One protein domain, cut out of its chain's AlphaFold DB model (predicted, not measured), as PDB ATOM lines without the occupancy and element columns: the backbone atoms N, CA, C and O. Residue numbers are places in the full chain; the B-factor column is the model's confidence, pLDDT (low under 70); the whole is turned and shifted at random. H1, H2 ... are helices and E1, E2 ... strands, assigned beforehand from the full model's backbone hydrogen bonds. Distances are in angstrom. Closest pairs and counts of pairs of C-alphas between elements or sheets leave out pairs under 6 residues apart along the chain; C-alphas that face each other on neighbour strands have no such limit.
ATOM      1  N   ARG A  66     175.531 125.102 139.907       95.75
ATOM      2  CA  ARG A  66     176.415 124.686 140.989       95.75
ATOM      3  C   ARG A  66     177.690 125.502 140.970       95.75
ATOM      4  O   ARG A  66     178.283 125.701 139.916       95.75
ATOM      5  N   GLU A  67     178.143 125.932 142.129       96.94
ATOM      6  CA  GLU A  67     179.418 126.610 142.282       96.94
ATOM      7  C   GLU A  67     180.145 126.030 143.480       96.94
ATOM      8  O   GLU A  67     179.562 125.901 144.550       96.94
ATOM      9  N   VAL A  68     181.405 125.647 143.292       96.81
ATOM     10  CA  VAL A  68     182.194 125.005 144.342       96.81
ATOM     11  C   VAL A  68     183.564 125.656 144.402       96.81
ATOM     12  O   VAL A  68     184.285 125.651 143.404       96.81
ATOM     13  N   LEU A  69     183.932 126.189 145.565       96.94
ATOM     14  CA  LEU A  69     185.297 126.596 145.883       96.94
ATOM     15  C   LEU A  69     185.970 125.442 146.623       96.94
ATOM     16  O   LEU A  69     185.496 125.010 147.674       96.94
ATOM     17  N   PHE A  70     187.067 124.925 146.082       95.94
ATOM     18  CA  PHE A  70     187.724 123.748 146.639       95.94
ATOM     19  C   PHE A  70     189.235 123.771 146.444       95.94
ATOM     20  O   PHE A  70     189.764 124.422 145.542       95.94
ATOM     21  N   LYS A  71     189.950 123.023 147.282       95.25
ATOM     22  CA  LYS A  71     191.397 122.840 147.197       95.25
ATOM     23  C   LYS A  71     191.723 121.426 146.721       95.25
ATOM     24  O   LYS A  71     191.233 120.442 147.271       95.25
ATOM     25  N   LYS A  72     192.585 121.319 145.705       90.75
ATOM     26  CA  LYS A  72     193.085 120.040 145.170       90.75
ATOM     27  C   LYS A  72     194.582 120.147 144.886       90.75
ATOM     28  O   LYS A  72     195.016 121.065 144.191       90.75
ATOM     29  N   HIS A  73     195.379 119.244 145.465       86.12
ATOM     30  CA  HIS A  73     196.851 119.263 145.382       86.12
ATOM     31  C   HIS A  73     197.448 120.662 145.638       86.12
ATOM     32  O   HIS A  73     198.209 121.190 144.831       86.12
ATOM     33  N   SER A  74     197.027 121.297 146.736       85.44
ATOM     34  CA  SER A  74     197.429 122.649 147.161       85.44
ATOM     35  C   SER A  74     196.923 123.833 146.329       85.44
ATOM     36  O   SER A  74     197.062 124.965 146.782       85.44
ATOM     37  N   ASN A  75     196.272 123.610 145.186       89.50
ATOM     38  CA  ASN A  75     195.694 124.687 144.385       89.50
ATOM     39  C   ASN A  75     194.249 124.958 144.800       89.50
ATOM     40  O   ASN A  75     193.437 124.031 144.830       89.50
ATOM     41  N   LEU A  76     193.931 126.224 145.064       95.31
ATOM     42  CA  LEU A  76     192.553 126.675 145.215       95.31
ATOM     43  C   LEU A  76     191.923 126.822 143.824       95.31
ATOM     44  O   LEU A  76     192.485 127.453 142.923       95.31
ATOM     45  N   GLN A  77     190.775 126.191 143.639       95.44
ATOM     46  CA  GLN A  77     190.051 126.118 142.381       95.44
ATOM     47  C   GLN A  77     188.582 126.437 142.609       95.44
ATOM     48  O   GLN A  77     188.035 126.214 143.688       95.44
ATOM     49  N   LYS A  78     187.941 126.948 141.563       96.00
ATOM     50  CA  LYS A  78     186.510 127.210 141.544       96.00
ATOM     51  C   LYS A  78     185.883 126.487 140.365       96.00
ATOM     52  O   LYS A  78     186.288 126.696 139.225       96.00
ATOM     53  N   LEU A  79     184.904 125.640 140.638       94.75
ATOM     54  CA  LEU A  79     184.047 125.014 139.638       94.75
ATOM     55  C   LEU A  79     182.761 125.823 139.548       94.75
ATOM     56  O   LEU A  79     182.179 126.164 140.574       94.75
ATOM     57  N   LYS A  80     182.310 126.119 138.330       95.06
ATOM     58  CA  LYS A  80     181.022 126.759 138.078       95.06
ATOM     59  C   LYS A  80     180.282 126.005 136.982       95.06
ATOM     60  O   LYS A  80     180.787 125.870 135.871       95.06
ATOM     61  N   PHE A  81     179.087 125.535 137.299       92.81
ATOM     62  CA  PHE A  81     178.133 124.957 136.371       92.81
ATOM     63  C   PHE A  81     176.907 125.861 136.291       92.81
ATOM     64  O   PHE A  81     176.264 126.131 137.305       92.81
ATOM     65  N   GLU A  82     176.580 126.334 135.095       91.62
ATOM     66  CA  GLU A  82     175.426 127.200 134.859       91.62
ATOM     67  C   GLU A  82     174.980 127.063 133.399       91.62
ATOM     68  O   GLU A  82     175.816 127.037 132.494       91.62
ATOM     69  N   ASN A  83     173.668 126.976 133.153       83.62
ATOM     70  CA  ASN A  83     173.092 126.884 131.802       83.62
ATOM     71  C   ASN A  83     173.701 125.750 130.945       83.62
ATOM     72  O   ASN A  83     174.019 125.952 129.772       83.62
ATOM     73  N   GLY A  84     173.922 124.574 131.544       81.12
ATOM     74  CA  GLY A  84     174.489 123.406 130.856       81.12
ATOM     75  C   GLY A  84     175.993 123.493 130.572       81.12
ATOM     76  O   GLY A  84     176.541 122.619 129.907       81.12
ATOM     77  N   LYS A  85     176.681 124.539 131.045       85.88
ATOM     78  CA  LYS A  85     178.118 124.735 130.823       85.88
ATOM     79  C   LYS A  85     178.886 124.577 132.121       85.88
ATOM     80  O   LYS A  85     178.582 125.241 133.108       85.88
ATOM     81  N   LEU A  86     179.915 123.736 132.082       89.00
ATOM     82  CA  LEU A  86     180.857 123.520 133.172       89.00
ATOM     83  C   LEU A  86     182.157 124.284 132.900       89.00
ATOM     84  O   LEU A  86     182.786 124.096 131.861       89.00
ATOM     85  N   ALA A  87     182.575 125.119 133.845       90.69
ATOM     86  CA  ALA A  87     183.827 125.858 133.809       90.69
ATOM     87  C   ALA A  87     184.636 125.598 135.082       90.69
ATOM     88  O   ALA A  87     184.092 125.555 136.187       90.69
ATOM     89  N   LEU A  88     185.950 125.448 134.920       92.50
ATOM     90  CA  LEU A  88     186.895 125.303 136.018       92.50
ATOM     91  C   LEU A  88     187.875 126.472 135.995       92.50
ATOM     92  O   LEU A  88     188.414 126.825 134.947       92.50
ATOM     93  N   TYR A  89     188.122 127.056 137.157       93.62
ATOM     94  CA  TYR A  89     189.006 128.195 137.334       93.62
ATOM     95  C   TYR A  89     190.080 127.861 138.364       93.62
ATOM     96  O   TYR A  89     189.791 127.261 139.400       93.62
ATOM     97  N   LYS A  90     191.305 128.324 138.120       93.81
ATOM     98  CA  LYS A  90     192.319 128.469 139.166       93.81
ATOM     99  C   LYS A  90     192.078 129.801 139.873       93.81
ATOM    100  O   LYS A  90     191.924 130.821 139.200       93.81
ATOM    101  N   VAL A  91     192.072 129.787 141.202       94.56
ATOM    102  CA  VAL A  91     192.032 131.008 142.014       94.56
ATOM    103  C   VAL A  91     193.472 131.461 142.249       94.56
ATOM    104  O   VAL A  91     194.298 130.683 142.731       94.56
ATOM    105  N   LEU A  92     193.791 132.684 141.831       92.25
ATOM    106  CA  LEU A  92     195.113 133.286 142.006       92.25
ATOM    107  C   LEU A  92     195.230 133.958 143.384       92.25
ATOM    108  O   LEU A  92     194.254 134.063 144.124       92.25
ATOM    109  N   GLU A  93     196.438 134.390 143.746       90.31
ATOM    110  CA  GLU A  93     196.730 134.984 145.063       90.31
ATOM    111  C   GLU A  93     195.930 136.269 145.328       90.31
ATOM    112  O   GLU A  93     195.476 136.503 146.446       90.31
ATOM    113  N   ASP A  94     195.673 137.055 144.283       91.56
ATOM    114  CA  ASP A  94     194.829 138.256 144.305       91.56
ATOM    115  C   ASP A  94     193.319 137.945 144.275       91.56
ATOM    116  O   ASP A  94     192.495 138.851 144.147       91.56
ATOM    117  N   LYS A  95     192.944 136.662 144.393       86.12
ATOM    118  CA  LYS A  95     191.579 136.124 144.269       86.12
ATOM    119  C   LYS A  95     190.965 136.256 142.873       86.12
ATOM    120  O   LYS A  95     189.779 135.959 142.706       86.12
ATOM    121  N   SER A  96     191.736 136.651 141.862       90.81
ATOM    122  CA  SER A  96     191.260 136.635 140.482       90.81
ATOM    123  C   SER A  96     191.097 135.199 139.968       90.81
ATOM    124  O   SER A  96     191.716 134.246 140.458       90.81
ATOM    125  N   LEU A  97     190.210 135.034 138.985       93.31
ATOM    126  CA  LEU A  97     189.880 133.735 138.405       93.31
ATOM    127  C   LEU A  97     190.543 133.591 137.039       93.31
ATOM    128  O   LEU A  97     190.248 134.345 136.112       93.31
ATOM    129  N   LYS A  98     191.380 132.563 136.889       92.56
ATOM    130  CA  LYS A  98     191.939 132.171 135.593       92.56
ATOM    131  C   LYS A  98     191.225 130.927 135.087       92.56
ATOM    132  O   LYS A  98     191.327 129.871 135.711       92.56
ATOM    133  N   LEU A  99     190.521 131.046 133.958       91.12
ATOM    134  CA  LEU A  99     189.867 129.907 133.313       91.12
ATOM    135  C   LEU A  99     190.918 128.842 132.979       91.12
ATOM    136  O   LEU A  99     191.949 129.132 132.368       91.12
ATOM    137  N   MET A 100     190.663 127.615 133.414       85.81
ATOM    138  CA  MET A 100     191.475 126.463 133.060       85.81
ATOM    139  C   MET A 100     190.930 125.903 131.751       85.81
ATOM    140  O   MET A 100     189.731 125.641 131.643       85.81
ATOM    141  N   ASN A 101     191.802 125.729 130.752       69.88
ATOM    142  CA  ASN A 101     191.460 124.970 129.553       69.88
ATOM    143  C   ASN A 101     191.272 123.515 129.963       69.88
ATOM    144  O   ASN A 101     192.206 122.717 129.995       69.88
ATOM    145  N   ASN A 102     190.043 123.201 130.323       57.75
ATOM    146  CA  ASN A 102     189.610 121.851 130.540       57.75
ATOM    147  C   ASN A 102     189.336 121.262 129.157       57.75
ATOM    148  O   ASN A 102     188.211 121.307 128.668       57.75
ATOM    149  N   ASP A 103     190.383 120.715 128.528       46.03
ATOM    150  CA  ASP A 103     190.248 119.743 127.437       46.03
ATOM    151  C   ASP A 103     189.727 118.438 128.047       46.03
ATOM    152  O   ASP A 103     190.406 117.429 128.250       46.03
ATOM    153  N   GLU A 111     176.186 115.420 133.482       76.69
ATOM    154  CA  GLU A 111     176.819 116.620 134.053       76.69
ATOM    155  C   GLU A 111     177.148 116.444 135.539       76.69
ATOM    156  O   GLU A 111     178.201 116.872 136.007       76.69
ATOM    157  N   GLU A 112     176.268 115.765 136.275       78.06
ATOM    158  CA  GLU A 112     176.483 115.444 137.683       78.06
ATOM    159  C   GLU A 112     177.686 114.514 137.877       78.06
ATOM    160  O   GLU A 112     178.504 114.757 138.764       78.06
ATOM    161  N   SER A 113     177.853 113.503 137.012       80.56
ATOM    162  CA  SER A 113     179.032 112.627 137.052       80.56
ATOM    163  C   SER A 113     180.323 113.401 136.776       80.56
ATOM    164  O   SER A 113     181.273 113.297 137.546       80.56
ATOM    165  N   SER A 114     180.316 114.277 135.767       83.12
ATOM    166  CA  SER A 114     181.454 115.129 135.411       83.12
ATOM    167  C   SER A 114     181.860 116.078 136.541       83.12
ATOM    168  O   SER A 114     183.046 116.259 136.822       83.12
ATOM    169  N   ILE A 115     180.879 116.675 137.226       86.62
ATOM    170  CA  ILE A 115     181.126 117.515 138.404       86.62
ATOM    171  C   ILE A 115     181.705 116.675 139.545       86.62
ATOM    172  O   ILE A 115     182.697 117.077 140.152       86.62
ATOM    173  N   ASN A 116     181.105 115.521 139.838       86.88
ATOM    174  CA  ASN A 116     181.552 114.666 140.933       86.88
ATOM    175  C   ASN A 116     182.990 114.188 140.711       86.88
ATOM    176  O   ASN A 116     183.792 114.310 141.632       86.88
ATOM    177  N   ASP A 117     183.350 113.773 139.493       86.69
ATOM    178  CA  ASP A 117     184.712 113.366 139.120       86.69
ATOM    179  C   ASP A 117     185.755 114.462 139.396       86.69
ATOM    180  O   ASP A 117     186.858 114.187 139.882       86.69
ATOM    181  N   LEU A 118     185.416 115.729 139.133       86.81
ATOM    182  CA  LEU A 118     186.305 116.859 139.428       86.81
ATOM    183  C   LEU A 118     186.510 117.047 140.934       86.81
ATOM    184  O   LEU A 118     187.631 117.331 141.375       86.81
ATOM    185  N   LEU A 119     185.445 116.844 141.708       89.62
ATOM    186  CA  LEU A 119     185.409 117.046 143.153       89.62
ATOM    187  C   LEU A 119     185.889 115.828 143.960       89.62
ATOM    188  O   LEU A 119     186.091 115.956 145.167       89.62
ATOM    189  N   VAL A 120     186.131 114.665 143.338       89.75
ATOM    190  CA  VAL A 120     186.694 113.502 144.045       89.75
ATOM    191  C   VAL A 120     188.025 113.880 144.703       89.75
ATOM    192  O   VAL A 120     188.962 114.344 144.040       89.75
ATOM    193  N   GLY A 121     188.096 113.664 146.021       87.38
ATOM    194  CA  GLY A 121     189.271 113.951 146.847       87.38
ATOM    195  C   GLY A 121     189.570 115.443 147.036       87.38
ATOM    196  O   GLY A 121     190.666 115.780 147.482       87.38
ATOM    197  N   ALA A 122     188.646 116.333 146.668       93.25
ATOM    198  CA  ALA A 122     188.780 117.766 146.882       93.25
ATOM    199  C   ALA A 122     188.392 118.165 148.313       93.25
ATOM    200  O   ALA A 122     187.416 117.663 148.868       93.25
ATOM    201  N   ASP A 123     189.127 119.118 148.879       95.12
ATOM    202  CA  ASP A 123     188.749 119.805 150.116       95.12
ATOM    203  C   ASP A 123     187.795 120.959 149.773       95.12
ATOM    204  O   ASP A 123     188.217 121.975 149.214       95.12
ATOM    205  N   ILE A 124     186.498 120.763 150.016       95.25
ATOM    206  CA  ILE A 124     185.438 121.713 149.656       95.25
ATOM    207  C   ILE A 124     185.349 122.799 150.725       95.25
ATOM    208  O   ILE A 124     184.948 122.538 151.858       95.25
ATOM    209  N   GLN A 125     185.656 124.035 150.337       95.25
ATOM    210  CA  GLN A 125     185.520 125.204 151.205       95.25
ATOM    211  C   GLN A 125     184.118 125.798 151.104       95.25
ATOM    212  O   GLN A 125     183.494 126.124 152.114       95.25
ATOM    213  N   GLU A 126     183.592 125.895 149.883       96.88
ATOM    214  CA  GLU A 126     182.270 126.450 149.622       96.88
ATOM    215  C   GLU A 126     181.535 125.633 148.555       96.88
ATOM    216  O   GLU A 126     182.153 125.196 147.588       96.88
ATOM    217  N   ASP A 127     180.231 125.408 148.732       96.44
ATOM    218  CA  ASP A 127     179.388 124.675 147.773       96.44
ATOM    219  C   ASP A 127     178.001 125.312 147.733       96.44
ATOM    220  O   ASP A 127     177.287 125.342 148.740       96.44
ATOM    221  N   TRP A 128     177.624 125.818 146.567       97.56
ATOM    222  CA  TRP A 128     176.294 126.310 146.259       97.56
ATOM    223  C   TRP A 128     175.677 125.427 145.196       97.56
ATOM    224  O   TRP A 128     176.263 125.203 144.141       97.56
ATOM    225  N   LEU A 129     174.449 124.994 145.436       96.38
ATOM    226  CA  LEU A 129     173.702 124.142 144.527       96.38
ATOM    227  C   LEU A 129     172.294 124.691 144.362       96.38
ATOM    228  O   LEU A 129     171.632 125.019 145.343       96.38
TER     229      LEU A 129
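AT A GLANCE: This is residues 66 to 103 and 111 to 129 of the 179 residues of an uncharacterized protein of Bdellovibrionales bacterium RIFCSPHIGHO2_01_FULL_40_29 (UniProt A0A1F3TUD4). A twisted sheet of five antiparallel strands has one short helix, H1, packed over one face, running along the strands, with no named helix over the other face. The first four strands follow one another back and forth across the sheet, ending at the short edge strand E4; after H1 the last strand, E5, lies beside the first, E1, at the other edge. The printed part has 57 residues, with five named strands and one named helix in the order E1, E2, E3, E4, H1, E5, and the sheet's order is E4, E3, E2, E1, E5. The class is mixed, helices and strands; the whole is compact, with a radius of gyration of the C-alphas of 10.7 A, and rounded, spanning 29 by 23 by 21 A.

HOW THE PARTS SIT: E1, residues 66 to 72, and E2, residues 75 to 82, form a hairpin at 164 degrees, with N 70 and O 77 2.9 A apart, within hydrogen-bond range. E2 and E3, residues 85 to 91, form the next hairpin at 157 degrees, with N 80 and O 87 2.8 A apart. E3 and E4, residues 97 to 99, form a third at 129 degrees, with N 98 and O 90 2.9 A apart. E1 to E4 make a meander, each strand the antiparallel neighbour of the one before. H1, residues 111 to 119, is on the sheet at a height over the sheet of 9.3 A, over E3 and E2. It runs along the strands, at 8 degrees to E2 on the local plane. The closest C-alphas of H1 and E3 are those of Ile 115 and Leu 86, 8.0 A apart. Each O i to N i+4 pair in H1 is within hydrogen-bond range. E5, residues 123 to 129, is antiparallel to E1 at 176 degrees, with N 69 and O 126 2.9 A apart. E4 and E5 are the edge strands and are apart.

IN THESE COORDINATES: E1 begins at C-alpha 66, (176.415, 124.686, 140.989), and is 17.8 A long. E2 is 22.5 A, E3 18.9 A and E4 6.4 A long. H1 begins at C-alpha 111, (176.819, 116.620, 134.053), and is 12.5 A long. E5 is 16.6 A long and ends at C-alpha 129, (173.702, 124.142, 144.527), 4.5 A from C-alpha 66, which faces it.

THE WHOLE: The C-alphas of Asp 94 and Ser 113, the two farthest apart, are 31.0 A apart. Residues 104 to 110 are not printed, and C-alphas 103 and 111 are 15.3 A apart across this cut. Of the links that are printed whole, E1 to E2, E2 to E3, E3 to E4 and H1 to E5 are tight. The mean pLDDT of the printed part is 89.1, and residues 101 to 103 are under 70.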